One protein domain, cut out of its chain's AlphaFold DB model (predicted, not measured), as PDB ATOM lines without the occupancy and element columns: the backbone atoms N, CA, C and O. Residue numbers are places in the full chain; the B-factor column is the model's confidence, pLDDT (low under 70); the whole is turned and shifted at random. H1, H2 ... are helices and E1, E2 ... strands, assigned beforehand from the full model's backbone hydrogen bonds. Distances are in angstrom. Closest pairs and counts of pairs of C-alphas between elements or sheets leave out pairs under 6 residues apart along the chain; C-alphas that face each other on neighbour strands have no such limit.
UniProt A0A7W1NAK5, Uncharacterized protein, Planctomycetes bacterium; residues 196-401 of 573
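AT A GLANCE: This is residues 196 to 401 of the 573 residues of an uncharacterized protein of Planctomycetes bacterium (UniProt A0A7W1NAK5). A small hairpin of two strands, E1 and E2, packs on the long helix H6, the first of a stack of helices H6, H5, H4, H2 and H1, each touching the next at a shallow tilt and running opposite to it; residues 346 to 401 form a long tail with no named element that loops out to one end of the longest axis. The printed part has 206 residues, 90 of them, under half, in named elements, mostly helix, in the order H1 H2 H3 H4 E1 E2 H5 H6, with the sheet antiparallel. The whole is compact, with a radius of gyration of the C-alphas of 18.3 A, yet elongated, spanning 60 by 37 by 29 A.

IN THESE COORDINATES: E1 is residues 261 to 264 and E2 residues 268 to 271. H6, residues 322 to 345, is 34.9 A long and ends with C-alpha 345 at (189.609, 176.696, 160.181). H5, residues 295 to 311, is 24.5 A long, and H4, residues 240 to 256, is 24.2 A. H2 is residues 218 to 228, 15.1 A, and H3 residues 233 to 236. H1, residues 204 to 212, is 12.6 A long and begins with C-alpha 204 at (188.019, 163.684, 181.014).

HOW THE PARTS SIT: E1 and E2 are a hairpin, antiparallel at 137 degrees, with N 262 and O 270 within hydrogen-bond range at 2.8 A. The closest C-alphas of E2 and H6, those of Ala 270 and Cys 331, are 5.8 A apart. H6 and H5, a helical hairpin, touch at Ala 305 and His 332, whose C-alphas are 5.1 A apart, at a shallow tilt of 24 degrees, opposite ways. H5 touches H4, the closest C-alphas being those of Ala 250 and Leu 304, 4.9 A apart. H2, H4 and H5 form an up and down bundle, helices side by side, each running against the one before it in the chain. H2 touches H4, with the C-alphas of Ala 227 and Tyr 246 5.1 A apart. H1 and H2, a helical hairpin, touch at a shallow tilt of 5 degrees, the closest C-alphas being those of Trp 210 and Leu 218, 6.5 A. H3 touches no helix. Every O i to N i+4 pair is within hydrogen-bond range in H1, H2, H4, H5 and H6; H3 is too short for such a pair.

THE WHOLE: The C-alphas farthest apart, those of Pro 317 and Gly 381, are 60.6 A apart. The printed part has no cut. The link from E2 to H5, 23 residues, is long. The mean pLDDT of the printed part is 76.4, and 71 residues are under 70, among them residues 230 to 237 and 347 to 401.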
ATOM      1  N   GLU A 196     189.481 160.076 167.578       56.03
ATOM      2  CA  GLU A 196     188.466 159.340 168.325       56.03
ATOM      3  C   GLU A 196     187.454 158.729 167.354       56.03
ATOM      4  O   GLU A 196     187.240 159.227 166.242       56.03
ATOM      5  N   PHE A 197     186.776 157.666 167.791       61.94
ATOM      6  CA  PHE A 197     185.543 157.242 167.137       61.94
ATOM      7  C   PHE A 197     184.542 158.393 167.214       61.94
ATOM      8  O   PHE A 197     184.199 158.844 168.302       61.94
ATOM      9  N   TYR A 198     184.101 158.902 166.067       65.81
ATOM     10  CA  TYR A 198     183.263 160.094 166.020       65.81
ATOM     11  C   TYR A 198     181.846 159.742 165.545       65.81
ATOM     12  O   TYR A 198     181.704 159.169 164.462       65.81
ATOM     13  N   PRO A 199     180.791 160.096 166.304       85.56
ATOM     14  CA  PRO A 199     180.812 160.823 167.576       85.56
ATOM     15  C   PRO A 199     181.197 159.934 168.782       85.56
ATOM     16  O   PRO A 199     180.833 158.763 168.834       85.56
ATOM     17  N   ALA A 200     181.872 160.521 169.776       82.94
ATOM     18  CA  ALA A 200     182.290 159.874 171.030       82.94
ATOM     19  C   ALA A 200     181.606 160.501 172.265       82.94
ATOM     20  O   ALA A 200     181.204 161.674 172.213       82.94
ATOM     21  N   PRO A 201     181.519 159.773 173.401       87.38
ATOM     22  CA  PRO A 201     181.079 160.345 174.675       87.38
ATOM     23  C   PRO A 201     182.040 161.440 175.149       87.38
ATOM     24  O   PRO A 201     183.167 161.538 174.663       87.38
ATOM     25  N   ALA A 202     181.611 162.259 176.111       87.94
ATOM     26  CA  ALA A 202     182.483 163.260 176.723       87.94
ATOM     27  C   ALA A 202     183.711 162.608 177.381       87.94
ATOM     28  O   ALA A 202     183.584 161.570 178.026       87.94
ATOM     29  N   GLN A 203     184.883 163.221 177.254       83.25
ATOM     30  CA  GLN A 203     186.154 162.704 177.767       83.25
ATOM     31  C   GLN A 203     186.678 163.531 178.949       83.25
ATOM     32  O   GLN A 203     186.352 164.714 179.072       83.25
ATOM     33  N   PRO A 204     187.498 162.955 179.854       79.81
ATOM     34  CA  PRO A 204     188.019 163.684 181.014       79.81
ATOM     35  C   PRO A 204     188.772 164.972 180.654       79.81
ATOM     36  O   PRO A 204     188.560 166.001 181.294       79.81
ATOM     37  N   TRP A 205     189.590 164.944 179.598       76.19
ATOM     38  CA  TRP A 205     190.350 166.107 179.136       76.19
ATOM     39  C   TRP A 205     189.461 167.267 178.661       76.19
ATOM     40  O   TRP A 205     189.860 168.429 178.741       76.19
ATOM     41  N   GLU A 206     188.233 166.989 178.222       85.31
ATOM     42  CA  GLU A 206     187.273 168.020 177.809       85.31
ATOM     43  C   GLU A 206     186.714 168.764 179.011       85.31
ATOM     44  O   GLU A 206     186.472 169.966 178.931       85.31
ATOM     45  N   ARG A 207     186.571 168.078 180.152       87.38
ATOM     46  CA  ARG A 207     186.190 168.713 181.416       87.38
ATOM     47  C   ARG A 207     187.262 169.668 181.904       87.38
ATOM     48  O   ARG A 207     186.934 170.758 182.378       87.38
ATOM     49  N   ASP A 208     188.522 169.281 181.757       81.69
ATOM     50  CA  ASP A 208     189.646 170.165 182.049       81.69
ATOM     51  C   ASP A 208     189.670 171.340 181.069       81.69
ATOM     52  O   ASP A 208     189.753 172.485 181.507       81.69
ATOM     53  N   SER A 209     189.474 171.092 179.771       82.94
ATOM     54  CA  SER A 209     189.425 172.137 178.738       82.94
ATOM     55  C   SER A 209     188.314 173.156 178.994       82.94
ATOM     56  O   SER A 209     188.555 174.359 178.901       82.94
ATOM     57  N   TRP A 210     187.121 172.705 179.396       91.88
ATOM     58  CA  TRP A 210     185.998 173.583 179.737       91.88
ATOM     59  C   TRP A 210     186.330 174.517 180.905       91.88
ATOM     60  O   TRP A 210     185.979 175.697 180.883       91.88
ATOM     61  N   ARG A 211     187.024 173.993 181.922       89.38
ATOM     62  CA  ARG A 211     187.427 174.741 183.121       89.38
ATOM     63  C   ARG A 211     188.592 175.688 182.843       89.38
ATOM     64  O   ARG A 211     188.507 176.860 183.196       89.38
ATOM     65  N   LEU A 212     189.655 175.187 182.216       82.19
ATOM     66  CA  LEU A 212     190.888 175.930 181.938       82.19
ATOM     67  C   LEU A 212     190.636 177.109 180.999       82.19
ATOM     68  O   LEU A 212     191.137 178.203 181.242       82.19
ATOM     69  N   ASN A 213     189.809 176.906 179.974       84.00
ATOM     70  CA  ASN A 213     189.476 177.948 179.008       84.00
ATOM     71  C   ASN A 213     188.269 178.806 179.415       84.00
ATOM     72  O   ASN A 213     187.837 179.652 178.631       84.00
ATOM     73  N   ALA A 214     187.700 178.575 180.606       93.38
ATOM     74  CA  ALA A 214     186.491 179.243 181.087       93.38
ATOM     75  C   ALA A 214     185.355 179.256 180.042       93.38
ATOM     76  O   ALA A 214     184.692 180.275 179.828       93.38
ATOM     77  N   TRP A 215     185.146 178.125 179.362       94.25
ATOM     78  CA  TRP A 215     184.089 178.004 178.363       94.25
ATOM     79  C   TRP A 215     182.705 178.149 179.013       94.25
ATOM     80  O   TRP A 215     182.502 177.753 180.167       94.25
ATOM     81  N   PRO A 216     181.729 178.731 178.295       97.00
ATOM     82  CA  PRO A 216     180.414 179.004 178.857       97.00
ATOM     83  C   PRO A 216     179.661 177.701 179.175       97.00
ATOM     84  O   PRO A 216     179.974 176.631 178.655       97.00
ATOM     85  N   HIS A 217     178.642 177.797 180.035       97.56
ATOM     86  CA  HIS A 217     177.745 176.680 180.379       97.56
ATOM     87  C   HIS A 217     178.440 175.446 180.984       97.56
ATOM     88  O   HIS A 217     178.013 174.311 180.768       97.56
ATOM     89  N   LEU A 218     179.484 175.662 181.796       96.31
ATOM     90  CA  LEU A 218     180.209 174.588 182.486       96.31
ATOM     91  C   LEU A 218     179.276 173.640 183.262       96.31
ATOM     92  O   LEU A 218     179.471 172.434 183.211       96.31
ATOM     93  N   ALA A 219     178.243 174.154 183.937       97.19
ATOM     94  CA  ALA A 219     177.305 173.322 184.700       97.19
ATOM     95  C   ALA A 219     176.503 172.356 183.807       97.19
ATOM     96  O   ALA A 219     176.302 171.197 184.165       97.19
ATOM     97  N   GLN A 220     176.065 172.815 182.631       97.94
ATOM     98  CA  GLN A 220     175.383 171.979 181.642       97.94
ATOM     99  C   GLN A 220     176.338 170.927 181.077       97.94
ATOM    100  O   GLN A 220     175.961 169.763 180.961       97.94
ATOM    101  N   PHE A 221     177.582 171.313 180.783       96.44
ATOM    102  CA  PHE A 221     178.607 170.366 180.360       96.44
ATOM    103  C   PHE A 221     178.889 169.305 181.433       96.44
ATOM    104  O   PHE A 221     178.932 168.122 181.112       96.44
ATOM    105  N   GLU A 222     179.030 169.682 182.708       95.50
ATOM    106  CA  GLU A 222     179.263 168.714 183.786       95.50
ATOM    107  C   GLU A 222     178.101 167.722 183.921       95.50
ATOM    108  O   GLU A 222     178.342 166.530 184.093       95.50
ATOM    109  N   ALA A 223     176.857 168.172 183.730       95.56
ATOM    110  CA  ALA A 223     175.704 167.277 183.696       95.56
ATOM    111  C   ALA A 223     175.788 166.260 182.541       95.56
ATOM    112  O   ALA A 223     175.517 165.076 182.752       95.56
ATOM    113  N   VAL A 224     176.186 166.700 181.340       95.19
ATOM    114  CA  VAL A 224     176.425 165.829 180.171       95.19
ATOM    115  C   VAL A 224     177.548 164.833 180.456       95.19
ATOM    116  O   VAL A 224     177.387 163.636 180.225       95.19
ATOM    117  N   TYR A 225     178.665 165.316 181.000       92.94
ATOM    118  CA  TYR A 225     179.828 164.507 181.341       92.94
ATOM    119  C   TYR A 225     179.482 163.412 182.356       92.94
ATOM    120  O   TYR A 225     179.813 162.247 182.131       92.94
ATOM    121  N   ASP A 226     178.787 163.762 183.440       91.12
ATOM    122  CA  ASP A 226     178.390 162.822 184.490       91.12
ATOM    123  C   ASP A 226     177.338 161.816 183.978       91.12
ATOM    124  O   ASP A 226     177.351 160.640 184.360       91.12
ATOM    125  N   ALA A 227     176.452 162.242 183.067       90.81
ATOM    126  CA  ALA A 227     175.509 161.351 182.397       90.81
ATOM    127  C   ALA A 227     176.232 160.336 181.494       90.81
ATOM    128  O   ALA A 227     175.953 159.142 181.609       90.81
ATOM    129  N   ALA A 228     177.227 160.770 180.714       87.88
ATOM    130  CA  ALA A 228     178.002 159.915 179.811       87.88
ATOM    131  C   ALA A 228     178.999 158.969 180.523       87.88
ATOM    132  O   ALA A 228     179.169 157.833 180.095       87.88
ATOM    133  N   ASN A 229     179.648 159.398 181.617       81.88
ATOM    134  CA  ASN A 229     180.824 158.722 182.208       81.88
ATOM    135  C   ASN A 229     180.588 158.048 183.578       81.88
ATOM    136  O   ASN A 229     181.461 158.087 184.444       81.88
ATOM    137  N   GLY A 230     179.420 157.447 183.824       67.38
ATOM    138  CA  GLY A 230     179.181 156.736 185.099       67.38
ATOM    139  C   GLY A 230     179.977 155.432 185.261       67.38
ATOM    140  O   GLY A 230     180.698 155.035 184.350       67.38
ATOM    141  N   ASP A 231     179.795 154.760 186.408       57.72
ATOM    142  CA  ASP A 231     180.645 153.669 186.932       57.72
ATOM    143  C   ASP A 231     181.021 152.553 185.940       57.72
ATOM    144  O   ASP A 231     182.077 151.947 186.101       57.72
ATOM    145  N   THR A 232     180.234 152.307 184.883       61.28
ATOM    146  CA  THR A 232     180.688 151.560 183.696       61.28
ATOM    147  C   THR A 232     180.001 152.056 182.414       61.28
ATOM    148  O   THR A 232     178.782 152.236 182.388       61.28
ATOM    149  N   TYR A 233     180.765 152.213 181.323       61.59
ATOM    150  CA  TYR A 233     180.241 152.544 179.986       61.59
ATOM    151  C   TYR A 233     179.181 151.516 179.542       61.59
ATOM    152  O   TYR A 233     178.048 151.868 179.224       61.59
ATOM    153  N   HIS A 234     179.493 150.219 179.646       64.31
ATOM    154  CA  HIS A 234     178.567 149.143 179.272       64.31
ATOM    155  C   HIS A 234     177.273 149.114 180.098       64.31
ATOM    156  O   HIS A 234     176.218 148.813 179.546       64.31
ATOM    157  N   GLY A 235     177.327 149.445 181.395       68.31
ATOM    158  CA  GLY A 235     176.144 149.443 182.256       68.31
ATOM    159  C   GLY A 235     175.135 150.530 181.885       68.31
ATOM    160  O   GLY A 235     173.936 150.268 181.861       68.31
ATOM    161  N   LYS A 236     175.607 151.734 181.538       69.44
ATOM    162  CA  LYS A 236     174.729 152.853 181.156       69.44
ATOM    163  C   LYS A 236     174.161 152.724 179.748       69.44
ATOM    164  O   LYS A 236     173.009 153.072 179.533       69.44
ATOM    165  N   HIS A 237     174.928 152.178 178.805       68.94
ATOM    166  CA  HIS A 237     174.451 151.977 177.434       68.94
ATOM    167  C   HIS A 237     173.474 150.794 177.279       68.94
ATOM    168  O   HIS A 237     172.920 150.599 176.200       68.94
ATOM    169  N   ALA A 238     173.225 150.035 178.352       78.94
ATOM    170  CA  ALA A 238     172.152 149.042 178.431       78.94
ATOM    171  C   ALA A 238     170.874 149.578 179.115       78.94
ATOM    172  O   ALA A 238     169.824 148.939 179.024       78.94
ATOM    173  N   ASP A 239     170.943 150.733 179.791       86.25
ATOM    174  CA  ASP A 239     169.814 151.359 180.485       86.25
ATOM    175  C   ASP A 239     169.226 152.498 179.645       86.25
ATOM    176  O   ASP A 239     169.798 153.581 179.506       86.25
ATOM    177  N   LEU A 240     168.031 152.252 179.111       87.31
ATOM    178  CA  LEU A 240     167.307 153.208 178.288       87.31
ATOM    179  C   LEU A 240     167.071 154.555 179.002       87.31
ATOM    180  O   LEU A 240     167.226 155.605 178.384       87.31
ATOM    181  N   ALA A 241     166.753 154.544 180.300       89.81
ATOM    182  CA  ALA A 241     166.490 155.776 181.042       89.81
ATOM    183  C   ALA A 241     167.763 156.619 181.218       89.81
ATOM    184  O   ALA A 241     167.708 157.847 181.152       89.81
ATOM    185  N   ALA A 242     168.915 155.966 181.396       89.62
ATOM    186  CA  ALA A 242     170.207 156.642 181.470       89.62
ATOM    187  C   ALA A 242     170.603 157.273 180.125       89.62
ATOM    188  O   ALA A 242     171.152 158.377 180.101       89.62
ATOM    189  N   ILE A 243     170.302 156.606 179.006       90.00
ATOM    190  CA  ILE A 243     170.538 157.154 177.664       90.00
ATOM    191  C   ILE A 243     169.614 158.345 177.389       90.00
ATOM    192  O   ILE A 243     170.086 159.365 176.887       90.00
ATOM    193  N   ASP A 244     168.328 158.249 177.737       91.31
ATOM    194  CA  ASP A 244     167.380 159.357 177.567       91.31
ATOM    195  C   ASP A 244     167.785 160.572 178.432       91.31
ATOM    196  O   ASP A 244     167.750 161.709 177.957       91.31
ATOM    197  N   ASP A 245     168.261 160.357 179.664       92.69
ATOM    198  CA  ASP A 245     168.817 161.418 180.521       92.69
ATOM    199  C   ASP A 245     170.074 162.066 179.908       92.69
ATOM    200  O   ASP A 245     170.194 163.296 179.880       92.69
ATOM    201  N   TYR A 246     170.989 161.263 179.354       93.75
ATOM    202  CA  TYR A 246     172.158 161.766 178.629       93.75
ATOM    203  C   TYR A 246     171.755 162.600 177.404       93.75
ATOM    204  O   TYR A 246     172.274 163.703 177.220       93.75
ATOM    205  N   LEU A 247     170.786 162.127 176.617       94.12
ATOM    206  CA  LEU A 247     170.248 162.834 175.456       94.12
ATOM    207  C   LEU A 247     169.636 164.187 175.837       94.12
ATOM    208  O   LEU A 247     169.971 165.204 175.226       94.12
ATOM    209  N   ILE A 248     168.793 164.227 176.873       94.88
ATOM    210  CA  ILE A 248     168.167 165.464 177.366       94.88
ATOM    211  C   ILE A 248     169.234 166.477 177.788       94.88
ATOM    212  O   ILE A 248     169.163 167.653 177.421       94.88
ATOM    213  N   LYS A 249     170.251 166.035 178.535       96.38
ATOM    214  CA  LYS A 249     171.340 166.904 178.996       96.38
ATOM    215  C   LYS A 249     172.198 167.406 177.838       96.38
ATOM    216  O   LYS A 249     172.557 168.584 177.824       96.38
ATOM    217  N   ALA A 250     172.496 166.556 176.855       96.19
ATOM    218  CA  ALA A 250     173.260 166.945 175.672       96.19
ATOM    219  C   ALA A 250     172.496 167.979 174.829       96.19
ATOM    220  O   ALA A 250     173.058 169.013 174.466       96.19
ATOM    221  N   ALA A 251     171.197 167.765 174.600       95.81
ATOM    222  CA  ALA A 251     170.336 168.727 173.914       95.81
ATOM    223  C   ALA A 251     170.244 170.064 174.675       95.81
ATOM    224  O   ALA A 251     170.324 171.134 174.068       95.81
ATOM    225  N   ALA A 252     170.151 170.021 176.008       96.06
ATOM    226  CA  ALA A 252     170.148 171.218 176.847       96.06
ATOM    227  C   ALA A 252     171.464 172.009 176.750       96.06
ATOM    228  O   ALA A 252     171.425 173.239 176.718       96.06
ATOM    229  N   LEU A 253     172.619 171.338 176.666       97.44
ATOM    230  CA  LEU A 253     173.911 171.997 176.453       97.44
ATOM    231  C   LEU A 253     173.981 172.681 175.078       97.44
ATOM    232  O   LEU A 253     174.376 173.843 175.002       97.44
ATOM    233  N   VAL A 254     173.564 171.992 174.010       96.81
ATOM    234  CA  VAL A 254     173.529 172.550 172.643       96.81
ATOM    235  C   VAL A 254     172.620 173.783 172.578       96.81
ATOM    236  O   VAL A 254     173.017 174.818 172.041       96.81
ATOM    237  N   SER A 255     171.436 173.701 173.191       95.62
ATOM    238  CA  SER A 255     170.494 174.820 173.301       95.62
ATOM    239  C   SER A 255     171.081 175.992 174.097       95.62
ATOM    240  O   SER A 255     171.014 177.137 173.652       95.62
ATOM    241  N   ALA A 256     171.723 175.719 175.239       96.50
ATOM    242  CA  ALA A 256     172.341 176.745 176.076       96.50
ATOM    243  C   ALA A 256     173.463 177.503 175.348       96.50
ATOM    244  O   ALA A 256     173.589 178.711 175.518       96.50
ATOM    245  N   LEU A 257     174.219 176.813 174.489       96.25
ATOM    246  CA  LEU A 257     175.260 177.402 173.642       96.25
ATOM    247  C   LEU A 257     174.724 178.231 172.464       96.25
ATOM    248  O   LEU A 257     175.521 178.804 171.721       96.25
ATOM    249  N   GLY A 258     173.401 178.306 172.286       95.44
ATOM    250  CA  GLY A 258     172.769 179.090 171.226       95.44
ATOM    251  C   GLY A 258     173.009 178.531 169.826       95.44
ATOM    252  O   GLY A 258     172.958 179.284 168.854       95.44
ATOM    253  N   LEU A 259     173.298 177.231 169.710       94.50
ATOM    254  CA  LEU A 259     173.509 176.601 168.412       94.50
ATOM    255  C   LEU A 259     172.197 176.539 167.619       94.50
ATOM    256  O   LEU A 259     171.127 176.370 168.207       94.50
ATOM    257  N   PRO A 260     172.243 176.701 166.285       92.75
ATOM    258  CA  PRO A 260     171.040 176.725 165.470       92.75
ATOM    259  C   PRO A 260     170.378 175.344 165.454       92.75
ATOM    260  O   PRO A 260     170.961 174.374 164.976       92.75
ATOM    261  N   MET A 261     169.135 175.277 165.928       95.00
ATOM    262  CA  MET A 261     168.329 174.056 165.980       95.00
ATOM    263  C   MET A 261     167.090 174.177 165.076       95.00
ATOM    264  O   MET A 261     166.620 175.281 164.782       95.00
ATOM    265  N   THR A 262     166.550 173.051 164.611       93.19
ATOM    266  CA  THR A 262     165.308 172.978 163.824       93.19
ATOM    267  C   THR A 262     164.363 171.961 164.443       93.19
ATOM    268  O   THR A 262     164.817 170.849 164.705       93.19
ATOM    269  N   PRO A 263     163.064 172.273 164.588       93.62
ATOM    270  CA  PRO A 263     162.083 171.290 165.025       93.62
ATOM    271  C   PRO A 263     162.095 170.036 164.150       93.62
ATOM    272  O   PRO A 263     161.978 170.123 162.926       93.62
ATOM    273  N   PHE A 264     162.209 168.878 164.790       90.31
ATOM    274  CA  PHE A 264     162.237 167.553 164.179       90.31
ATOM    275  C   PHE A 264     161.013 166.744 164.635       90.31
ATOM    276  O   PHE A 264     161.078 165.794 165.419       90.31
ATOM    277  N   GLY A 265     159.839 167.179 164.172       88.69
ATOM    278  CA  GLY A 265     158.562 166.565 164.533       88.69
ATOM    279  C   GLY A 265     158.289 166.617 166.041       88.69
ATOM    280  O   GLY A 265     158.427 167.664 166.666       88.69
ATOM    281  N   ALA A 266     157.868 165.487 166.614       86.50
ATOM    282  CA  ALA A 266     157.584 165.353 168.047       86.50
ATOM    283  C   ALA A 266     158.796 164.881 168.877       86.50
ATOM    284  O   ALA A 266     158.683 164.775 170.096       86.50
ATOM    285  N   ILE A 267     159.924 164.564 168.229       86.12
ATOM    286  CA  ILE A 267     161.093 163.940 168.868       86.12
ATOM    287  C   ILE A 267     161.949 164.984 169.595       86.12
ATOM    288  O   ILE A 267     162.478 164.708 170.669       86.12
ATOM    289  N   GLY A 268     162.053 166.191 169.040       89.81
ATOM    290  CA  GLY A 268     162.844 167.285 169.596       89.81
ATOM    291  C   GLY A 268     163.330 168.219 168.498       89.81
ATOM    292  O   GLY A 268     162.820 168.174 167.382       89.81
ATOM    293  N   ASP A 269     164.327 169.047 168.801       93.81
ATOM    294  CA  ASP A 269     164.999 169.861 167.793       93.81
ATOM    295  C   ASP A 269     166.323 169.206 167.377       93.81
ATOM    296  O   ASP A 269     167.077 168.735 168.227       93.81
ATOM    297  N   ALA A 270     166.636 169.207 166.081       94.06
ATOM    298  CA  ALA A 270     167.910 168.742 165.536       94.06
ATOM    299  C   ALA A 270     168.842 169.928 165.227       94.06
ATOM    300  O   ALA A 270     168.367 170.961 164.736       94.06
ATOM    301  N   PRO A 271     170.160 169.809 165.458       95.12
ATOM    302  CA  PRO A 271     171.109 170.848 165.083       95.12
ATOM    303  C   PRO A 271     171.156 171.034 163.565       95.12
ATOM    304  O   PRO A 271     171.078 170.077 162.797       95.12
ATOM    305  N   ARG A 272     171.294 172.284 163.117       95.44
ATOM    306  CA  ARG A 272     171.566 172.595 161.709       95.44
ATOM    307  C   ARG A 272     173.056 172.428 161.422       95.44
ATOM    308  O   ARG A 272     173.861 172.772 162.290       95.44
ATOM    309  N   PRO A 273     173.446 171.986 160.215       93.50
ATOM    310  CA  PRO A 273     174.829 172.127 159.766       93.50
ATOM    311  C   PRO A 273     175.234 173.616 159.741       93.50
ATOM    312  O   PRO A 273     174.355 174.486 159.676       93.50
ATOM    313  N   PRO A 274     176.543 173.933 159.787       92.50
ATOM    314  CA  PRO A 274     177.001 175.311 159.652       92.50
ATOM    315  C   PRO A 274     176.565 175.872 158.296       92.50
ATOM    316  O   PRO A 274     176.441 175.126 157.319       92.50
ATOM    317  N   ALA A 275     176.351 177.186 158.220       92.19
ATOM    318  CA  ALA A 275     176.026 177.833 156.953       92.19
ATOM    319  C   ALA A 275     177.092 177.542 155.875       92.19
ATOM    320  O   ALA A 275     178.286 177.366 156.162       92.19
ATOM    321  N   ASP A 276     176.653 177.502 154.617       88.19
ATOM    322  CA  ASP A 276     177.559 177.430 153.473       88.19
ATOM    323  C   ASP A 276     178.468 178.672 153.465       88.19
ATOM    324  O   ASP A 276     177.978 179.805 153.507       88.19
ATOM    325  N   LEU A 277     179.789 178.470 153.391       79.81
ATOM    326  CA  LEU A 277     180.773 179.561 153.357       79.81
ATOM    327  C   LEU A 277     180.530 180.514 152.192       79.81
ATOM    328  O   LEU A 277     180.829 181.696 152.320       79.81
ATOM    329  N   ALA A 278     179.975 180.024 151.078       84.19
ATOM    330  CA  ALA A 278     179.633 180.856 149.928       84.19
ATOM    331  C   ALA A 278     178.558 181.908 150.250       84.19
ATOM    332  O   ALA A 278     178.415 182.891 149.524       84.19
ATOM    333  N   THR A 279     177.807 181.718 151.338       89.69
ATOM    334  CA  THR A 279     176.787 182.664 151.803       89.69
ATOM    335  C   THR A 279     177.306 183.635 152.868       89.69
ATOM    336  O   THR A 279     176.614 184.599 153.193       89.69
ATOM    337  N   ILE A 280     178.526 183.429 153.380       85.94
ATOM    338  CA  ILE A 280     179.177 184.303 154.364       85.94
ATOM    339  C   ILE A 280     180.076 185.310 153.621       85.94
ATOM    340  O   ILE A 280     180.956 184.889 152.865       85.94
ATOM    341  N   PRO A 281     179.903 186.634 153.814       86.12
ATOM    342  CA  PRO A 281     180.747 187.638 153.167       86.12
ATOM    343  C   PRO A 281     182.238 187.437 153.477       86.12
ATOM    344  O   PRO A 281     182.612 187.260 154.635       86.12
ATOM    345  N   VAL A 282     183.089 187.500 152.446       81.19
ATOM    346  CA  VAL A 282     184.555 187.460 152.584       81.19
ATOM    347  C   VAL A 282     185.158 188.871 152.712       81.19
ATOM    348  O   VAL A 282     184.690 189.784 152.026       81.19
ATOM    349  N   PRO A 283     186.211 189.069 153.538       82.88
ATOM    350  CA  PRO A 283     186.844 188.073 154.412       82.88
ATOM    351  C   PRO A 283     185.905 187.652 155.550       82.88
ATOM    352  O   PRO A 283     185.183 188.489 156.093       82.88
ATOM    353  N   TRP A 284     185.904 186.360 155.896       81.25
ATOM    354  CA  TRP A 284     185.002 185.853 156.927       81.25
ATOM    355  C   TRP A 284     185.284 186.542 158.273       81.25
ATOM    356  O   TRP A 284     186.448 186.637 158.677       81.25
ATOM    357  N   PRO A 285     184.259 187.030 158.994       81.25
ATOM    358  CA  PRO A 285     184.471 187.650 160.293       81.25
ATOM    359  C   PRO A 285     185.001 186.624 161.299       81.25
ATOM    360  O   PRO A 285     184.379 185.590 161.501       81.25
ATOM    361  N   ALA A 286     186.092 186.935 162.005       78.25
ATOM    362  CA  ALA A 286     186.673 186.042 163.020       78.25
ATOM    363  C   ALA A 286     185.711 185.683 164.176       78.25
ATOM    364  O   ALA A 286     185.969 184.749 164.925       78.25
ATOM    365  N   ALA A 287     184.623 186.443 164.341       87.88
ATOM    366  CA  ALA A 287     183.583 186.211 165.340       87.88
ATOM    367  C   ALA A 287     182.347 185.463 164.794       87.88
ATOM    368  O   ALA A 287     181.397 185.260 165.547       87.88
ATOM    369  N   ASP A 288     182.314 185.113 163.503       89.44
ATOM    370  CA  ASP A 288     181.208 184.353 162.916       89.44
ATOM    371  C   ASP A 288     181.395 182.863 163.203       89.44
ATOM    372  O   ASP A 288     182.252 182.215 162.604       89.44
ATOM    373  N   ASP A 289     180.575 182.317 164.098       89.62
ATOM    374  CA  ASP A 289     180.655 180.912 164.502       89.62
ATOM    375  C   ASP A 289     180.386 179.940 163.328       89.62
ATOM    376  O   ASP A 289     180.862 178.810 163.368       89.62
ATOM    377  N   ASN A 290     179.689 180.339 162.252       89.25
ATOM    378  CA  ASN A 290     179.509 179.473 161.070       89.25
ATOM    379  C   ASN A 290     180.786 179.355 160.231       89.25
ATOM    380  O   ASN A 290     180.993 178.339 159.555       89.25
ATOM    381  N   ALA A 291     181.615 180.402 160.248       85.81
ATOM    382  CA  ALA A 291     182.916 180.401 159.602       85.81
ATOM    383  C   ALA A 291     183.979 179.801 160.530       85.81
ATOM    384  O   ALA A 291     184.671 178.879 160.125       85.81
ATOM    385  N   TYR A 292     184.061 180.266 161.778       87.69
ATOM    386  CA  TYR A 292     185.061 179.884 162.777       87.69
ATOM    387  C   TYR A 292     184.382 179.303 164.024       87.69
ATOM    388  O   TYR A 292     184.297 179.971 165.057       87.69
ATOM    389  N   PRO A 293     183.871 178.062 163.949       91.38
ATOM    390  CA  PRO A 293     183.214 177.427 165.079       91.38
ATOM    391  C   PRO A 293     184.132 177.352 166.293       91.38
ATOM    392  O   PRO A 293     185.337 177.135 166.169       91.38
ATOM    393  N   LYS A 294     183.557 177.489 167.487       92.62
ATOM    394  CA  LYS A 294     184.312 177.354 168.736       92.62
ATOM    395  C   LYS A 294     184.438 175.872 169.115       92.62
ATOM    396  O   LYS A 294     183.478 175.122 168.936       92.62
ATOM    397  N   PRO A 295     185.557 175.432 169.718       90.75
ATOM    398  CA  PRO A 295     185.772 174.017 170.048       90.75
ATOM    399  C   PRO A 295     184.654 173.435 170.928       90.75
ATOM    400  O   PRO A 295     184.123 172.367 170.636       90.75
ATOM    401  N   HIS A 296     184.201 174.167 171.950       93.44
ATOM    402  CA  HIS A 296     183.123 173.710 172.837       93.44
ATOM    403  C   HIS A 296     181.759 173.548 172.148       93.44
ATOM    404  O   HIS A 296     180.946 172.739 172.590       93.44
ATOM    405  N   GLN A 297     181.498 174.290 171.068       94.69
ATOM    406  CA  GLN A 297     180.280 174.134 170.270       94.69
ATOM    407  C   GLN A 297     180.309 172.815 169.493       94.69
ATOM    408  O   GLN A 297     179.332 172.067 169.506       94.69
ATOM    409  N   VAL A 298     181.454 172.499 168.884       92.75
ATOM    410  CA  VAL A 298     181.680 171.229 168.177       92.75
ATOM    411  C   VAL A 298     181.559 170.050 169.142       92.75
ATOM    412  O   VAL A 298     180.861 169.082 168.845       92.75
ATOM    413  N   LEU A 299     182.158 170.159 170.333       92.19
ATOM    414  CA  LEU A 299     182.053 169.144 171.384       92.19
ATOM    415  C   LEU A 299     180.605 168.912 171.834       92.19
ATOM    416  O   LEU A 299     180.168 167.767 171.926       92.19
ATOM    417  N   ALA A 300     179.825 169.972 172.055       95.56
ATOM    418  CA  ALA A 300     178.420 169.833 172.442       95.56
ATOM    419  C   ALA A 300     177.588 169.084 171.386       95.56
ATOM    420  O   ALA A 300     176.787 168.213 171.733       95.56
ATOM    421  N   LEU A 301     177.818 169.369 170.099       95.00
ATOM    422  CA  LEU A 301     177.191 168.644 168.989       95.00
ATOM    423  C   LEU A 301     177.639 167.180 168.936       95.00
ATOM    424  O   LEU A 301     176.809 166.303 168.692       95.00
ATOM    425  N   ARG A 302     178.919 166.902 169.225       93.12
ATOM    426  CA  ARG A 302     179.441 165.533 169.361       93.12
ATOM    427  C   ARG A 302     178.693 164.760 170.430       93.12
ATOM    428  O   ARG A 302     178.257 163.642 170.165       93.12
ATOM    429  N   PHE A 303     178.504 165.350 171.607       94.75
ATOM    430  CA  PHE A 303     177.812 164.684 172.709       94.75
ATOM    431  C   PHE A 303     176.359 164.376 172.356       94.75
ATOM    432  O   PHE A 303     175.903 163.263 172.619       94.75
ATOM    433  N   LEU A 304     175.664 165.317 171.706       95.75
ATOM    434  CA  LEU A 304     174.299 165.104 171.229       95.75
ATOM    435  C   LEU A 304     174.244 163.974 170.195       95.75
ATOM    436  O   LEU A 304     173.491 163.023 170.383       95.75
ATOM    437  N   ALA A 305     175.085 164.016 169.160       93.44
ATOM    438  CA  ALA A 305     175.143 162.963 168.148       93.44
ATOM    439  C   ALA A 305     175.465 161.588 168.760       93.44
ATOM    440  O   ALA A 305     174.827 160.597 168.414       93.44
ATOM    441  N   HIS A 306     176.389 161.525 169.725       92.38
ATOM    442  CA  HIS A 306     176.698 160.296 170.457       92.38
ATOM    443  C   HIS A 306     175.507 159.797 171.290       92.38
ATOM    444  O   HIS A 306     175.235 158.597 171.315       92.38
ATOM    445  N   ALA A 307     174.775 160.694 171.961       92.56
ATOM    446  CA  ALA A 307     173.599 160.335 172.753       92.56
ATOM    447  C   ALA A 307     172.482 159.756 171.880       92.56
ATOM    448  O   ALA A 307     171.916 158.713 172.213       92.56
ATOM    449  N   VAL A 308     172.210 160.385 170.733       92.69
ATOM    450  CA  VAL A 308     171.189 159.905 169.794       92.69
ATOM    451  C   VAL A 308     171.610 158.579 169.152       92.69
ATOM    452  O   VAL A 308     170.804 157.652 169.114       92.69
ATOM    453  N   ALA A 309     172.879 158.433 168.755       89.25
ATOM    454  CA  ALA A 309     173.415 157.175 168.225       89.25
ATOM    455  C   ALA A 309     173.372 156.034 169.259       89.25
ATOM    456  O   ALA A 309     173.022 154.896 168.949       89.25
ATOM    457  N   SER A 310     173.675 156.340 170.524       88.00
ATOM    458  CA  SER A 310     173.545 155.384 171.629       88.00
ATOM    459  C   SER A 310     172.098 154.925 171.794       88.00
ATOM    460  O   SER A 310     171.839 153.740 171.997       88.00
ATOM    461  N   ARG A 311     171.149 155.857 171.662       88.88
ATOM    462  CA  ARG A 311     169.710 155.600 171.759       88.88
ATOM    463  C   ARG A 311     169.149 154.799 170.583       88.88
ATOM    464  O   ARG A 311     168.122 154.136 170.756       88.88
ATOM    465  N   SER A 312     169.809 154.845 169.425       85.19
ATOM    466  CA  SER A 312     169.461 154.075 168.227       85.19
ATOM    467  C   SER A 312     170.167 152.721 168.112       85.19
ATOM    468  O   SER A 312     169.902 151.979 167.166       85.19
ATOM    469  N   SER A 313     171.038 152.380 169.066       79.81
ATOM    470  CA  SER A 313     171.781 151.118 169.080       79.81
ATOM    471  C   SER A 313     170.866 149.893 169.102       79.81
ATOM    472  O   SER A 313     169.890 149.830 169.854       79.81
ATOM    473  N   SER A 314     171.238 148.863 168.337       63.75
ATOM    474  CA  SER A 314     170.520 147.584 168.278       63.75
ATOM    475  C   SER A 314     170.626 146.728 169.534       63.75
ATOM    476  O   SER A 314     169.966 145.698 169.637       63.75
ATOM    477  N   ALA A 315     171.460 147.135 170.490       68.50
ATOM    478  CA  ALA A 315     171.555 146.483 171.790       68.50
ATOM    479  C   ALA A 315     170.379 146.832 172.725       68.50
ATOM    480  O   ALA A 315     170.220 146.185 173.760       68.50
ATOM    481  N   LEU A 316     169.558 147.836 172.387       68.25
ATOM    482  CA  LEU A 316     168.425 148.251 173.212       68.25
ATOM    483  C   LEU A 316     167.156 147.436 172.898       68.25
ATOM    484  O   LEU A 316     166.844 147.192 171.734       68.25
ATOM    485  N   PRO A 317     166.362 147.062 173.920       67.25
ATOM    486  CA  PRO A 317     165.176 146.214 173.753       67.25
ATOM    487  C   PRO A 317     164.028 146.878 172.972       67.25
ATOM    488  O   PRO A 317     163.130 146.183 172.504       67.25
ATOM    489  N   ALA A 318     164.050 148.205 172.821       72.38
ATOM    490  CA  ALA A 318     163.105 148.966 172.012       72.38
ATOM    491  C   ALA A 318     163.874 149.775 170.965       72.38
ATOM    492  O   ALA A 318     164.363 150.875 171.248       72.38
ATOM    493  N   HIS A 319     163.974 149.214 169.759       69.25
ATOM    494  CA  HIS A 319     164.498 149.947 168.615       69.25
ATOM    495  C   HIS A 319     163.648 151.203 168.379       69.25
ATOM    496  O   HIS A 319     162.416 151.120 168.440       69.25
ATOM    497  N   PRO A 320     164.278 152.359 168.123       74.38
ATOM    498  CA  PRO A 320     163.540 153.547 167.736       74.38
ATOM    499  C   PRO A 320     162.735 153.305 166.456       74.38
ATOM    500  O   PRO A 320     163.090 152.454 165.637       74.38
ATOM    501  N   ASP A 321     161.661 154.069 166.275       82.75
ATOM    502  CA  ASP A 321     160.965 154.104 164.992       82.75
ATOM    503  C   ASP A 321     161.812 154.809 163.914       82.75
ATOM    504  O   ASP A 321     162.870 155.386 164.186       82.75
ATOM    505  N   ALA A 322     161.347 154.751 162.663       87.38
ATOM    506  CA  ALA A 322     162.043 155.367 161.534       87.38
ATOM    507  C   ALA A 322     162.262 156.879 161.724       87.38
ATOM    508  O   ALA A 322     163.297 157.399 161.327       87.38
ATOM    509  N   ALA A 323     161.334 157.575 162.390       88.44
ATOM    510  CA  ALA A 323     161.451 159.011 162.615       88.44
ATOM    511  C   ALA A 323     162.619 159.349 163.558       88.44
ATOM    512  O   ALA A 323     163.301 160.352 163.363       88.44
ATOM    513  N   PHE A 324     162.887 158.516 164.565       91.06
ATOM    514  CA  PHE A 324     164.051 158.708 165.429       91.06
ATOM    515  C   PHE A 324     165.368 158.322 164.744       91.06
ATOM    516  O   PHE A 324     166.393 158.939 165.030       91.06
ATOM    517  N   ALA A 325     165.358 157.358 163.819       88.62
ATOM    518  CA  ALA A 325     166.525 157.092 162.974       88.62
ATOM    519  C   ALA A 325     166.876 158.322 162.114       88.62
ATOM    520  O   ALA A 325     168.019 158.770 162.145       88.62
ATOM    521  N   ASP A 326     165.883 158.952 161.476       91.06
ATOM    522  CA  ASP A 326     166.101 160.185 160.706       91.06
ATOM    523  C   ASP A 326     166.630 161.335 161.596       91.06
ATOM    524  O   ASP A 326     167.450 162.149 161.165       91.06
ATOM    525  N   TYR A 327     166.192 161.401 162.861       93.88
ATOM    526  CA  TYR A 327     166.706 162.360 163.848       93.88
ATOM    527  C   TYR A 327     168.173 162.084 164.219       93.88
ATOM    528  O   TYR A 327     168.967 163.023 164.347       93.88
ATOM    529  N   ALA A 328     168.541 160.809 164.373       91.69
ATOM    530  CA  ALA A 328     169.915 160.378 164.613       91.69
ATOM    531  C   ALA A 328     170.834 160.776 163.464       91.69
ATOM    532  O   ALA A 328     171.873 161.395 163.706       91.69
ATOM    533  N   ASP A 329     170.402 160.507 162.234       90.94
ATOM    534  CA  ASP A 329     171.132 160.862 161.024       90.94
ATOM    535  C   ASP A 329     171.298 162.383 160.917       90.94
ATOM    536  O   ASP A 329     172.409 162.872 160.723       90.94
ATOM    537  N   ALA A 330     170.236 163.160 161.157       93.50
ATOM    538  CA  ALA A 330     170.313 164.622 161.146       93.50
ATOM    539  C   ALA A 330     171.306 165.175 162.189       93.50
ATOM    540  O   ALA A 330     172.100 166.068 161.880       93.50
ATOM    541  N   CYS A 331     171.295 164.637 163.414       94.44
ATOM    542  CA  CYS A 331     172.248 165.018 164.458       94.44
ATOM    543  C   CYS A 331     173.688 164.651 164.080       94.44
ATOM    544  O   CYS A 331     174.605 165.445 164.304       94.44
ATOM    545  N   HIS A 332     173.889 163.461 163.510       91.81
ATOM    546  CA  HIS A 332     175.193 162.969 163.081       91.81
ATOM    547  C   HIS A 332     175.772 163.817 161.942       91.81
ATOM    548  O   HIS A 332     176.897 164.305 162.057       91.81
ATOM    549  N   GLU A 333     174.996 164.064 160.888       90.81
ATOM    550  CA  GLU A 333     175.414 164.850 159.722       90.81
ATOM    551  C   GLU A 333     175.757 166.295 160.094       90.81
ATOM    552  O   GLU A 333     176.801 166.820 159.698       90.81
ATOM    553  N   ALA A 334     174.930 166.942 160.921       93.06
ATOM    554  CA  ALA A 334     175.237 168.279 161.419       93.06
ATOM    555  C   ALA A 334     176.536 168.278 162.237       93.06
ATOM    556  O   ALA A 334     177.415 169.111 162.015       93.06
ATOM    557  N   CYS A 335     176.690 167.319 163.148       92.19
ATOM    558  CA  CYS A 335     177.880 167.171 163.974       92.19
ATOM    559  C   CYS A 335     179.159 166.980 163.140       92.19
ATOM    560  O   CYS A 335     180.157 167.666 163.386       92.19
ATOM    561  N   LEU A 336     179.119 166.119 162.119       86.69
ATOM    562  CA  LEU A 336     180.216 165.953 161.168       86.69
ATOM    563  C   LEU A 336     180.502 167.250 160.415       86.69
ATOM    564  O   LEU A 336     181.658 167.650 160.332       86.69
ATOM    565  N   ALA A 337     179.483 167.948 159.912       89.50
ATOM    566  CA  ALA A 337     179.669 169.196 159.175       89.50
ATOM    567  C   ALA A 337     180.334 170.297 160.028       89.50
ATOM    568  O   ALA A 337     181.226 170.999 159.547       89.50
ATOM    569  N   TRP A 338     179.958 170.420 161.306       91.19
ATOM    570  CA  TRP A 338     180.577 171.356 162.253       91.19
ATOM    571  C   TRP A 338     182.011 170.969 162.622       91.19
ATOM    572  O   TRP A 338     182.899 171.821 162.595       91.19
ATOM    573  N   CYS A 339     182.258 169.689 162.912       86.62
ATOM    574  CA  CYS A 339     183.605 169.167 163.157       86.62
ATOM    575  C   CYS A 339     184.514 169.393 161.943       86.62
ATOM    576  O   CYS A 339     185.651 169.848 162.067       86.62
ATOM    577  N   MET A 340     183.962 169.188 160.749       82.50
ATOM    578  CA  MET A 340     184.653 169.432 159.499       82.50
ATOM    579  C   MET A 340     185.004 170.902 159.284       82.50
ATOM    580  O   MET A 340     186.131 171.219 158.894       82.50
ATOM    581  N   ARG A 341     184.056 171.805 159.552       87.62
ATOM    582  CA  ARG A 341     184.309 173.246 159.520       87.62
ATOM    583  C   ARG A 341     185.443 173.596 160.482       87.62
ATOM    584  O   ARG A 341     186.409 174.218 160.053       87.62
ATOM    585  N   TYR A 342     185.374 173.118 161.722       86.62
ATOM    586  CA  TYR A 342     186.383 173.371 162.746       86.62
ATOM    587  C   TYR A 342     187.784 172.927 162.342       86.62
ATOM    588  O   TYR A 342     188.715 173.730 162.368       86.62
ATOM    589  N   ALA A 343     187.933 171.672 161.913       77.44
ATOM    590  CA  ALA A 343     189.221 171.124 161.501       77.44
ATOM    591  C   ALA A 343     189.846 171.925 160.345       77.44
ATOM    592  O   ALA A 343     191.063 172.077 160.286       77.44
ATOM    593  N   SER A 344     189.018 172.477 159.448       76.12
ATOM    594  CA  SER A 344     189.496 173.306 158.335       76.12
ATOM    595  C   SER A 344     189.950 174.709 158.749       76.12
ATOM    596  O   SER A 344     190.876 175.242 158.143       76.12
ATOM    597  N   THR A 345     189.332 175.307 159.771       77.38
ATOM    598  CA  THR A 345     189.609 176.696 160.181       77.38
ATOM    599  C   THR A 345     190.549 176.816 161.370       77.38
ATOM    600  O   THR A 345     191.168 177.862 161.554       77.38
ATOM    601  N   SER A 346     190.693 175.739 162.139       74.81
ATOM    602  CA  SER A 346     191.581 175.631 163.297       74.81
ATOM    603  C   SER A 346     192.497 174.402 163.176       74.81
ATOM    604  O   SER A 346     192.542 173.571 164.085       74.81
ATOM    605  N   PRO A 347     193.264 174.253 162.076       65.31
ATOM    606  CA  PRO A 347     194.038 173.040 161.796       65.31
ATOM    607  C   PRO A 347     195.169 172.760 162.798       65.31
ATOM    608  O   PRO A 347     195.682 171.642 162.836       65.31
ATOM    609  N   TYR A 348     195.536 173.733 163.634       60.41
ATOM    610  CA  TYR A 348     196.542 173.591 164.694       60.41
ATOM    611  C   TYR A 348     195.949 173.414 166.088       60.41
ATOM    612  O   TYR A 348     196.694 173.155 167.033       60.41
ATOM    613  N   ASP A 349     194.626 173.529 166.242       68.19
ATOM    614  CA  ASP A 349     194.011 173.124 167.494       68.19
ATOM    615  C   ASP A 349     193.866 171.609 167.502       68.19
ATOM    616  O   ASP A 349     192.946 171.022 166.923       68.19
ATOM    617  N   TRP A 350     194.857 170.969 168.101       60.06
ATOM    618  CA  TRP A 350     194.897 169.525 168.227       60.06
ATOM    619  C   TRP A 350     193.974 169.018 169.340       60.06
ATOM    620  O   TRP A 350     193.601 167.851 169.318       60.06
ATOM    621  N   GLY A 351     193.555 169.906 170.250       61.78
ATOM    622  CA  GLY A 351     192.643 169.634 171.361       61.78
ATOM    623  C   GLY A 351     191.184 169.445 171.002       61.78
ATOM    624  O   GLY A 351     190.392 169.128 171.875       61.78
ATOM    625  N   ALA A 352     190.794 169.647 169.749       67.31
ATOM    626  CA  ALA A 352     189.451 169.315 169.305       67.31
ATOM    627  C   ALA A 352     189.451 167.955 168.589       67.31
ATOM    628  O   ALA A 352     190.366 167.684 167.805       67.31
ATOM    629  N   PRO A 353     188.417 167.123 168.797       64.00
ATOM    630  CA  PRO A 353     188.297 165.840 168.120       64.00
ATOM    631  C   PRO A 353     188.200 166.046 166.608       64.00
ATOM    632  O   PRO A 353     187.490 166.937 166.130       64.00
ATOM    633  N   ARG A 354     188.899 165.190 165.859       68.62
ATOM    634  CA  ARG A 354     188.863 165.156 164.393       68.62
ATOM    635  C   ARG A 354     188.206 163.869 163.913       68.62
ATOM    636  O   ARG A 354     188.384 162.825 164.544       68.62
ATOM    637  N   PRO A 355     187.460 163.908 162.799       62.59
ATOM    638  CA  PRO A 355     186.859 162.705 162.264       62.59
ATOM    639  C   PRO A 355     187.959 161.850 161.626       62.59
ATOM    640  O   PRO A 355     188.607 162.281 160.674       62.59
ATOM    641  N   LEU A 356     188.130 160.615 162.111       56.41
ATOM    642  CA  LEU A 356     189.124 159.655 161.603       56.41
ATOM    643  C   LEU A 356     189.081 159.492 160.071       56.41
ATOM    644  O   LEU A 356     190.109 159.325 159.422       56.41
ATOM    645  N   ASN A 357     187.886 159.596 159.484       52.97
ATOM    646  CA  ASN A 357     187.652 159.388 158.055       52.97
ATOM    647  C   ASN A 357     188.098 160.557 157.164       52.97
ATOM    648  O   ASN A 357     187.898 160.500 155.950       52.97
ATOM    649  N   ARG A 358     188.677 161.627 157.722       57.16
ATOM    650  CA  ARG A 358     189.204 162.718 156.906       57.16
ATOM    651  C   ARG A 358     190.494 163.287 157.460       57.16
ATOM    652  O   ARG A 358     190.497 164.275 158.181       57.16
ATOM    653  N   GLN A 359     191.573 162.703 156.964       50.41
ATOM    654  CA  GLN A 359     192.910 163.246 157.107       50.41
ATOM    655  C   GLN A 359     193.009 164.594 156.379       50.41
ATOM    656  O   GLN A 359     192.798 164.693 155.167       50.41
ATOM    657  N   THR A 360     193.315 165.653 157.114       54.22
ATOM    658  CA  THR A 360     193.771 166.931 156.570       54.22
ATOM    659  C   THR A 360     195.288 166.896 156.368       54.22
ATOM    660  O   THR A 360     195.993 166.090 156.976       54.22
ATOM    661  N   CYS A 361     195.836 167.803 155.554       46.34
ATOM    662  CA  CYS A 361     197.293 167.947 155.416       46.34
ATOM    663  C   CYS A 361     198.006 168.353 156.727       46.34
ATOM    664  O   CYS A 361     199.234 168.401 156.752       46.34
ATOM    665  N   PHE A 362     197.250 168.619 157.800       47.53
ATOM    666  CA  PHE A 362     197.732 168.966 159.135       47.53
ATOM    667  C   PHE A 362     197.523 167.850 160.175       47.53
ATOM    668  O   PHE A 362     197.917 168.032 161.323       47.53
ATOM    669  N   ASP A 363     196.899 166.726 159.800       46.03
ATOM    670  CA  ASP A 363     196.595 165.606 160.708       46.03
ATOM    671  C   ASP A 363     197.785 164.664 160.903       46.03
ATOM    672  O   ASP A 363     197.987 164.113 161.977       46.03
ATOM    673  N   PHE A 364     198.622 164.544 159.879       41.31
ATOM    674  CA  PHE A 364     200.017 164.175 160.049       41.31
ATOM    675  C   PHE A 364     200.786 165.440 159.757       41.31
ATOM    676  O   PHE A 364     201.120 165.672 158.589       41.31
ATOM    677  N   PRO A 365     201.028 166.313 160.748       39.00
ATOM    678  CA  PRO A 365     201.962 167.374 160.490       39.00
ATOM    679  C   PRO A 365     203.257 166.673 160.063       39.00
ATOM    680  O   PRO A 365     203.916 165.987 160.844       39.00
ATOM    681  N   LEU A 366     203.658 166.866 158.803       33.34
ATOM    682  CA  LEU A 366     205.065 167.114 158.559       33.34
ATOM    683  C   LEU A 366     205.340 168.269 159.505       33.34
ATOM    684  O   LEU A 366     204.917 169.389 159.227       33.34
ATOM    685  N   ILE A 367     205.869 167.962 160.690       37.62
ATOM    686  CA  ILE A 367     206.240 168.960 161.674       37.62
ATOM    687  C   ILE A 367     207.384 169.735 161.026       37.62
ATOM    688  O   ILE A 367     208.568 169.462 161.195       37.62
ATOM    689  N   GLN A 368     206.991 170.673 160.187       37.16
ATOM    690  CA  GLN A 368     207.741 171.821 159.795       37.16
ATOM    691  C   GLN A 368     207.028 172.944 160.523       37.16
ATOM    692  O   GLN A 368     206.115 173.579 160.000       37.16
ATOM    693  N   TYR A 369     207.408 173.123 161.786       39.84
ATOM    694  CA  TYR A 369     207.091 174.352 162.481       39.84
ATOM    695  C   TYR A 369     207.678 175.490 161.640       39.84
ATOM    696  O   TYR A 369     208.900 175.616 161.521       39.84
ATOM    697  N   ASP A 370     206.823 176.297 161.018       36.91
ATOM    698  CA  ASP A 370     207.241 177.629 160.610       36.91
ATOM    699  C   ASP A 370     207.345 178.472 161.885       36.91
ATOM    700  O   ASP A 370     206.365 179.009 162.401       36.91
ATOM    701  N   LEU A 371     208.557 178.473 162.442       38.28
ATOM    702  CA  LEU A 371     208.955 179.167 163.667       38.28
ATOM    703  C   LEU A 371     209.277 180.646 163.417       38.28
ATOM    704  O   LEU A 371     209.792 181.322 164.309       38.28
ATOM    705  N   PHE A 372     209.021 181.158 162.212       44.94
ATOM    706  CA  PHE A 372     209.538 182.448 161.788       44.94
ATOM    707  C   PHE A 372     208.430 183.366 161.280       44.94
ATOM    708  O   PHE A 372     208.368 183.625 160.084       44.94
ATOM    709  N   SER A 373     207.609 183.924 162.184       40.66
ATOM    710  CA  SER A 373     207.105 185.323 162.155       40.66
ATOM    711  C   SER A 373     205.889 185.529 163.075       40.66
ATOM    712  O   SER A 373     205.172 184.575 163.368       40.66
ATOM    713  N   PRO A 374     205.568 186.777 163.484       46.06
ATOM    714  CA  PRO A 374     204.198 187.109 163.879       46.06
ATOM    715  C   PRO A 374     203.220 186.756 162.747       46.06
ATOM    716  O   PRO A 374     203.586 186.873 161.575       46.06
ATOM    717  N   ALA A 375     201.988 186.358 163.090       40.28
ATOM    718  CA  ALA A 375     200.943 186.011 162.125       40.28
ATOM    719  C   ALA A 375     200.863 187.062 161.005       40.28
ATOM    720  O   ALA A 375     200.588 188.239 161.259       40.28
ATOM    721  N   ARG A 376     201.132 186.653 159.763       42.00
ATOM    722  CA  ARG A 376     200.970 187.513 158.593       42.00
ATOM    723  C   ARG A 376     199.779 187.015 157.793       42.00
ATOM    724  O   ARG A 376     199.785 185.891 157.309       42.00
ATOM    725  N   ALA A 377     198.789 187.879 157.601       42.44
ATOM    726  CA  ALA A 377     197.818 187.703 156.532       42.44
ATOM    727  C   ALA A 377     198.548 187.946 155.202       42.44
ATOM    728  O   ALA A 377     198.659 189.082 154.742       42.44
ATOM    729  N   VAL A 378     199.142 186.899 154.635       43.25
ATOM    730  CA  VAL A 378     199.749 186.953 153.303       43.25
ATOM    731  C   VAL A 378     198.756 186.299 152.354       43.25
ATOM    732  O   VAL A 378     198.499 185.105 152.469       43.25
ATOM    733  N   GLY A 379     198.166 187.081 151.449       44.53
ATOM    734  CA  GLY A 379     197.516 186.497 150.276       44.53
ATOM    735  C   GLY A 379     198.577 185.826 149.404       44.53
ATOM    736  O   GLY A 379     199.728 186.262 149.388       44.53
ATOM    737  N   ASP A 380     198.209 184.808 148.637       45.28
ATOM    738  CA  ASP A 380     199.103 184.081 147.715       45.28
ATOM    739  C   ASP A 380     199.614 184.927 146.517       45.28
ATOM    740  O   ASP A 380     200.205 184.410 145.569       45.28
ATOM    741  N   GLY A 381     199.382 186.244 146.546       47.38
ATOM    742  CA  GLY A 381     199.675 187.180 145.465       47.38
ATOM    743  C   GLY A 381     198.578 187.274 144.399       47.38
ATOM    744  O   GLY A 381     198.679 188.137 143.530       47.38
ATOM    745  N   THR A 382     197.521 186.459 144.471       45.94
ATOM    746  CA  THR A 382     196.395 186.471 143.516       45.94
ATOM    747  C   THR A 382     195.205 187.313 143.988       45.94
ATOM    748  O   THR A 382     194.265 187.543 143.229       45.94
ATOM    749  N   GLY A 383     195.256 187.818 145.226       45.97
ATOM    750  CA  GLY A 383     194.130 188.494 145.876       45.97
ATOM    751  C   GLY A 383     193.144 187.526 146.537       45.97
ATOM    752  O   GLY A 383     192.207 187.982 147.189       45.97
ATOM    753  N   ASP A 384     193.378 186.217 146.414       39.69
ATOM    754  CA  ASP A 384     192.662 185.190 147.154       39.69
ATOM    755  C   ASP A 384     193.206 185.096 148.594       39.69
ATOM    756  O   ASP A 384     194.403 184.918 148.836       39.69
ATOM    757  N   VAL A 385     192.315 185.285 149.567       39.88
ATOM    758  CA  VAL A 385     192.583 185.191 151.016       39.88
ATOM    759  C   VAL A 385     191.844 184.009 151.649       39.88
ATOM    760  O   VAL A 385     191.711 183.950 152.870       39.88
ATOM    761  N   SER A 386     191.342 183.074 150.835       33.91
ATOM    762  CA  SER A 386     190.534 181.937 151.292       33.91
ATOM    763  C   SER A 386     191.274 180.963 152.219       33.91
ATOM    764  O   SER A 386     190.616 180.212 152.938       33.91
ATOM    765  N   TRP A 387     192.614 181.016 152.281       33.34
ATOM    766  CA  TRP A 387     193.439 180.160 153.142       33.34
ATOM    767  C   TRP A 387     194.564 180.956 153.827       33.34
ATOM    768  O   TRP A 387     195.662 181.066 153.277       33.34
ATOM    769  N   PRO A 388     194.341 181.542 155.018       39.16
ATOM    770  CA  PRO A 388     195.426 182.158 155.774       39.16
ATOM    771  C   PRO A 388     196.475 181.102 156.152       39.16
ATOM    772  O   PRO A 388     196.147 180.069 156.734       39.16
ATOM    773  N   ILE A 389     197.750 181.375 155.862       36.12
ATOM    774  CA  ILE A 389     198.869 180.611 156.426       36.12
ATOM    775  C   ILE A 389     198.992 181.031 157.894       36.12
ATOM    776  O   ILE A 389     199.489 182.113 158.209       36.12
ATOM    777  N   ILE A 390     198.470 180.203 158.797       40.34
ATOM    778  CA  ILE A 390     198.540 180.433 160.242       40.34
ATOM    779  C   ILE A 390     199.893 179.898 160.734       40.34
ATOM    780  O   ILE A 390     200.241 178.753 160.458       40.34
ATOM    781  N   ALA A 391     200.670 180.725 161.438       40.56
ATOM    782  CA  ALA A 391     201.914 180.286 162.073       40.56
ATOM    783  C   ALA A 391     201.624 179.226 163.151       40.56
ATOM    784  O   ALA A 391     200.567 179.261 163.783       40.56
ATOM    785  N   GLY A 392     202.567 178.312 163.394       42.03
ATOM    786  CA  GLY A 392     202.420 177.313 164.453       42.03
ATOM    787  C   GLY A 392     202.210 177.982 165.815       42.03
ATOM    788  O   GLY A 392     203.033 178.785 166.251       42.03
ATOM    789  N   SER A 393     201.104 177.664 166.486       46.62
ATOM    790  CA  SER A 393     200.779 178.146 167.831       46.62
ATOM    791  C   SER A 393     200.887 177.017 168.850       46.62
ATOM    792  O   SER A 393     200.689 175.851 168.514       46.62
ATOM    793  N   GLN A 394     201.159 177.359 170.112       51.31
ATOM    794  CA  GLN A 394     201.076 176.393 171.206       51.31
ATOM    795  C   GLN A 394     199.661 175.779 171.238       51.31
ATOM    796  O   GLN A 394     198.690 176.538 171.167       51.31
ATOM    797  N   PRO A 395     199.509 174.445 171.352       51.72
ATOM    798  CA  PRO A 395     198.197 173.819 171.487       51.72
ATOM    799  C   PRO A 395     197.458 174.369 172.714       51.72
ATOM    800  O   PRO A 395     197.928 174.233 173.845       51.72
ATOM    801  N   THR A 396     196.304 175.002 172.507       53.81
ATOM    802  CA  THR A 396     195.554 175.697 173.571       53.81
ATOM    803  C   THR A 396     194.607 174.782 174.351       53.81
ATOM    804  O   THR A 396     194.172 175.147 175.436       53.81
ATOM    805  N   ASN A 397     194.320 173.582 173.836       52.97
ATOM    806  CA  ASN A 397     193.322 172.649 174.374       52.97
ATOM    807  C   ASN A 397     193.936 171.274 174.716       52.97
ATOM    808  O   ASN A 397     193.445 170.231 174.299       52.97
ATOM    809  N   HIS A 398     195.048 171.261 175.453       55.44
ATOM    810  CA  HIS A 398     195.649 170.022 175.952       55.44
ATOM    811  C   HIS A 398     195.031 169.626 177.305       55.44
ATOM    812  O   HIS A 398     194.872 170.466 178.189       55.44
ATOM    813  N   GLY A 399     194.690 168.349 177.486       47.59
ATOM    814  CA  GLY A 399     194.155 167.827 178.749       47.59
ATOM    815  C   GLY A 399     194.591 166.384 179.019       47.59
ATOM    816  O   GLY A 399     195.402 165.827 178.284       47.59
ATOM    817  N   GLN A 400     194.092 165.788 180.106       52.19
ATOM    818  CA  GLN A 400     194.487 164.441 180.546       52.19
ATOM    819  C   GLN A 400     194.055 163.349 179.551       52.19
ATOM    820  O   GLN A 400     192.868 163.027 179.456       52.19
ATOM    821  N   ALA A 401     195.007 162.732 178.851       45.59
ATOM    822  CA  ALA A 401     194.724 161.562 178.025       45.59
ATOM    823  C   ALA A 401     194.266 160.361 178.880       45.59
ATOM    824  O   ALA A 401     194.619 160.229 180.060       45.59
TER     825      ALA A 401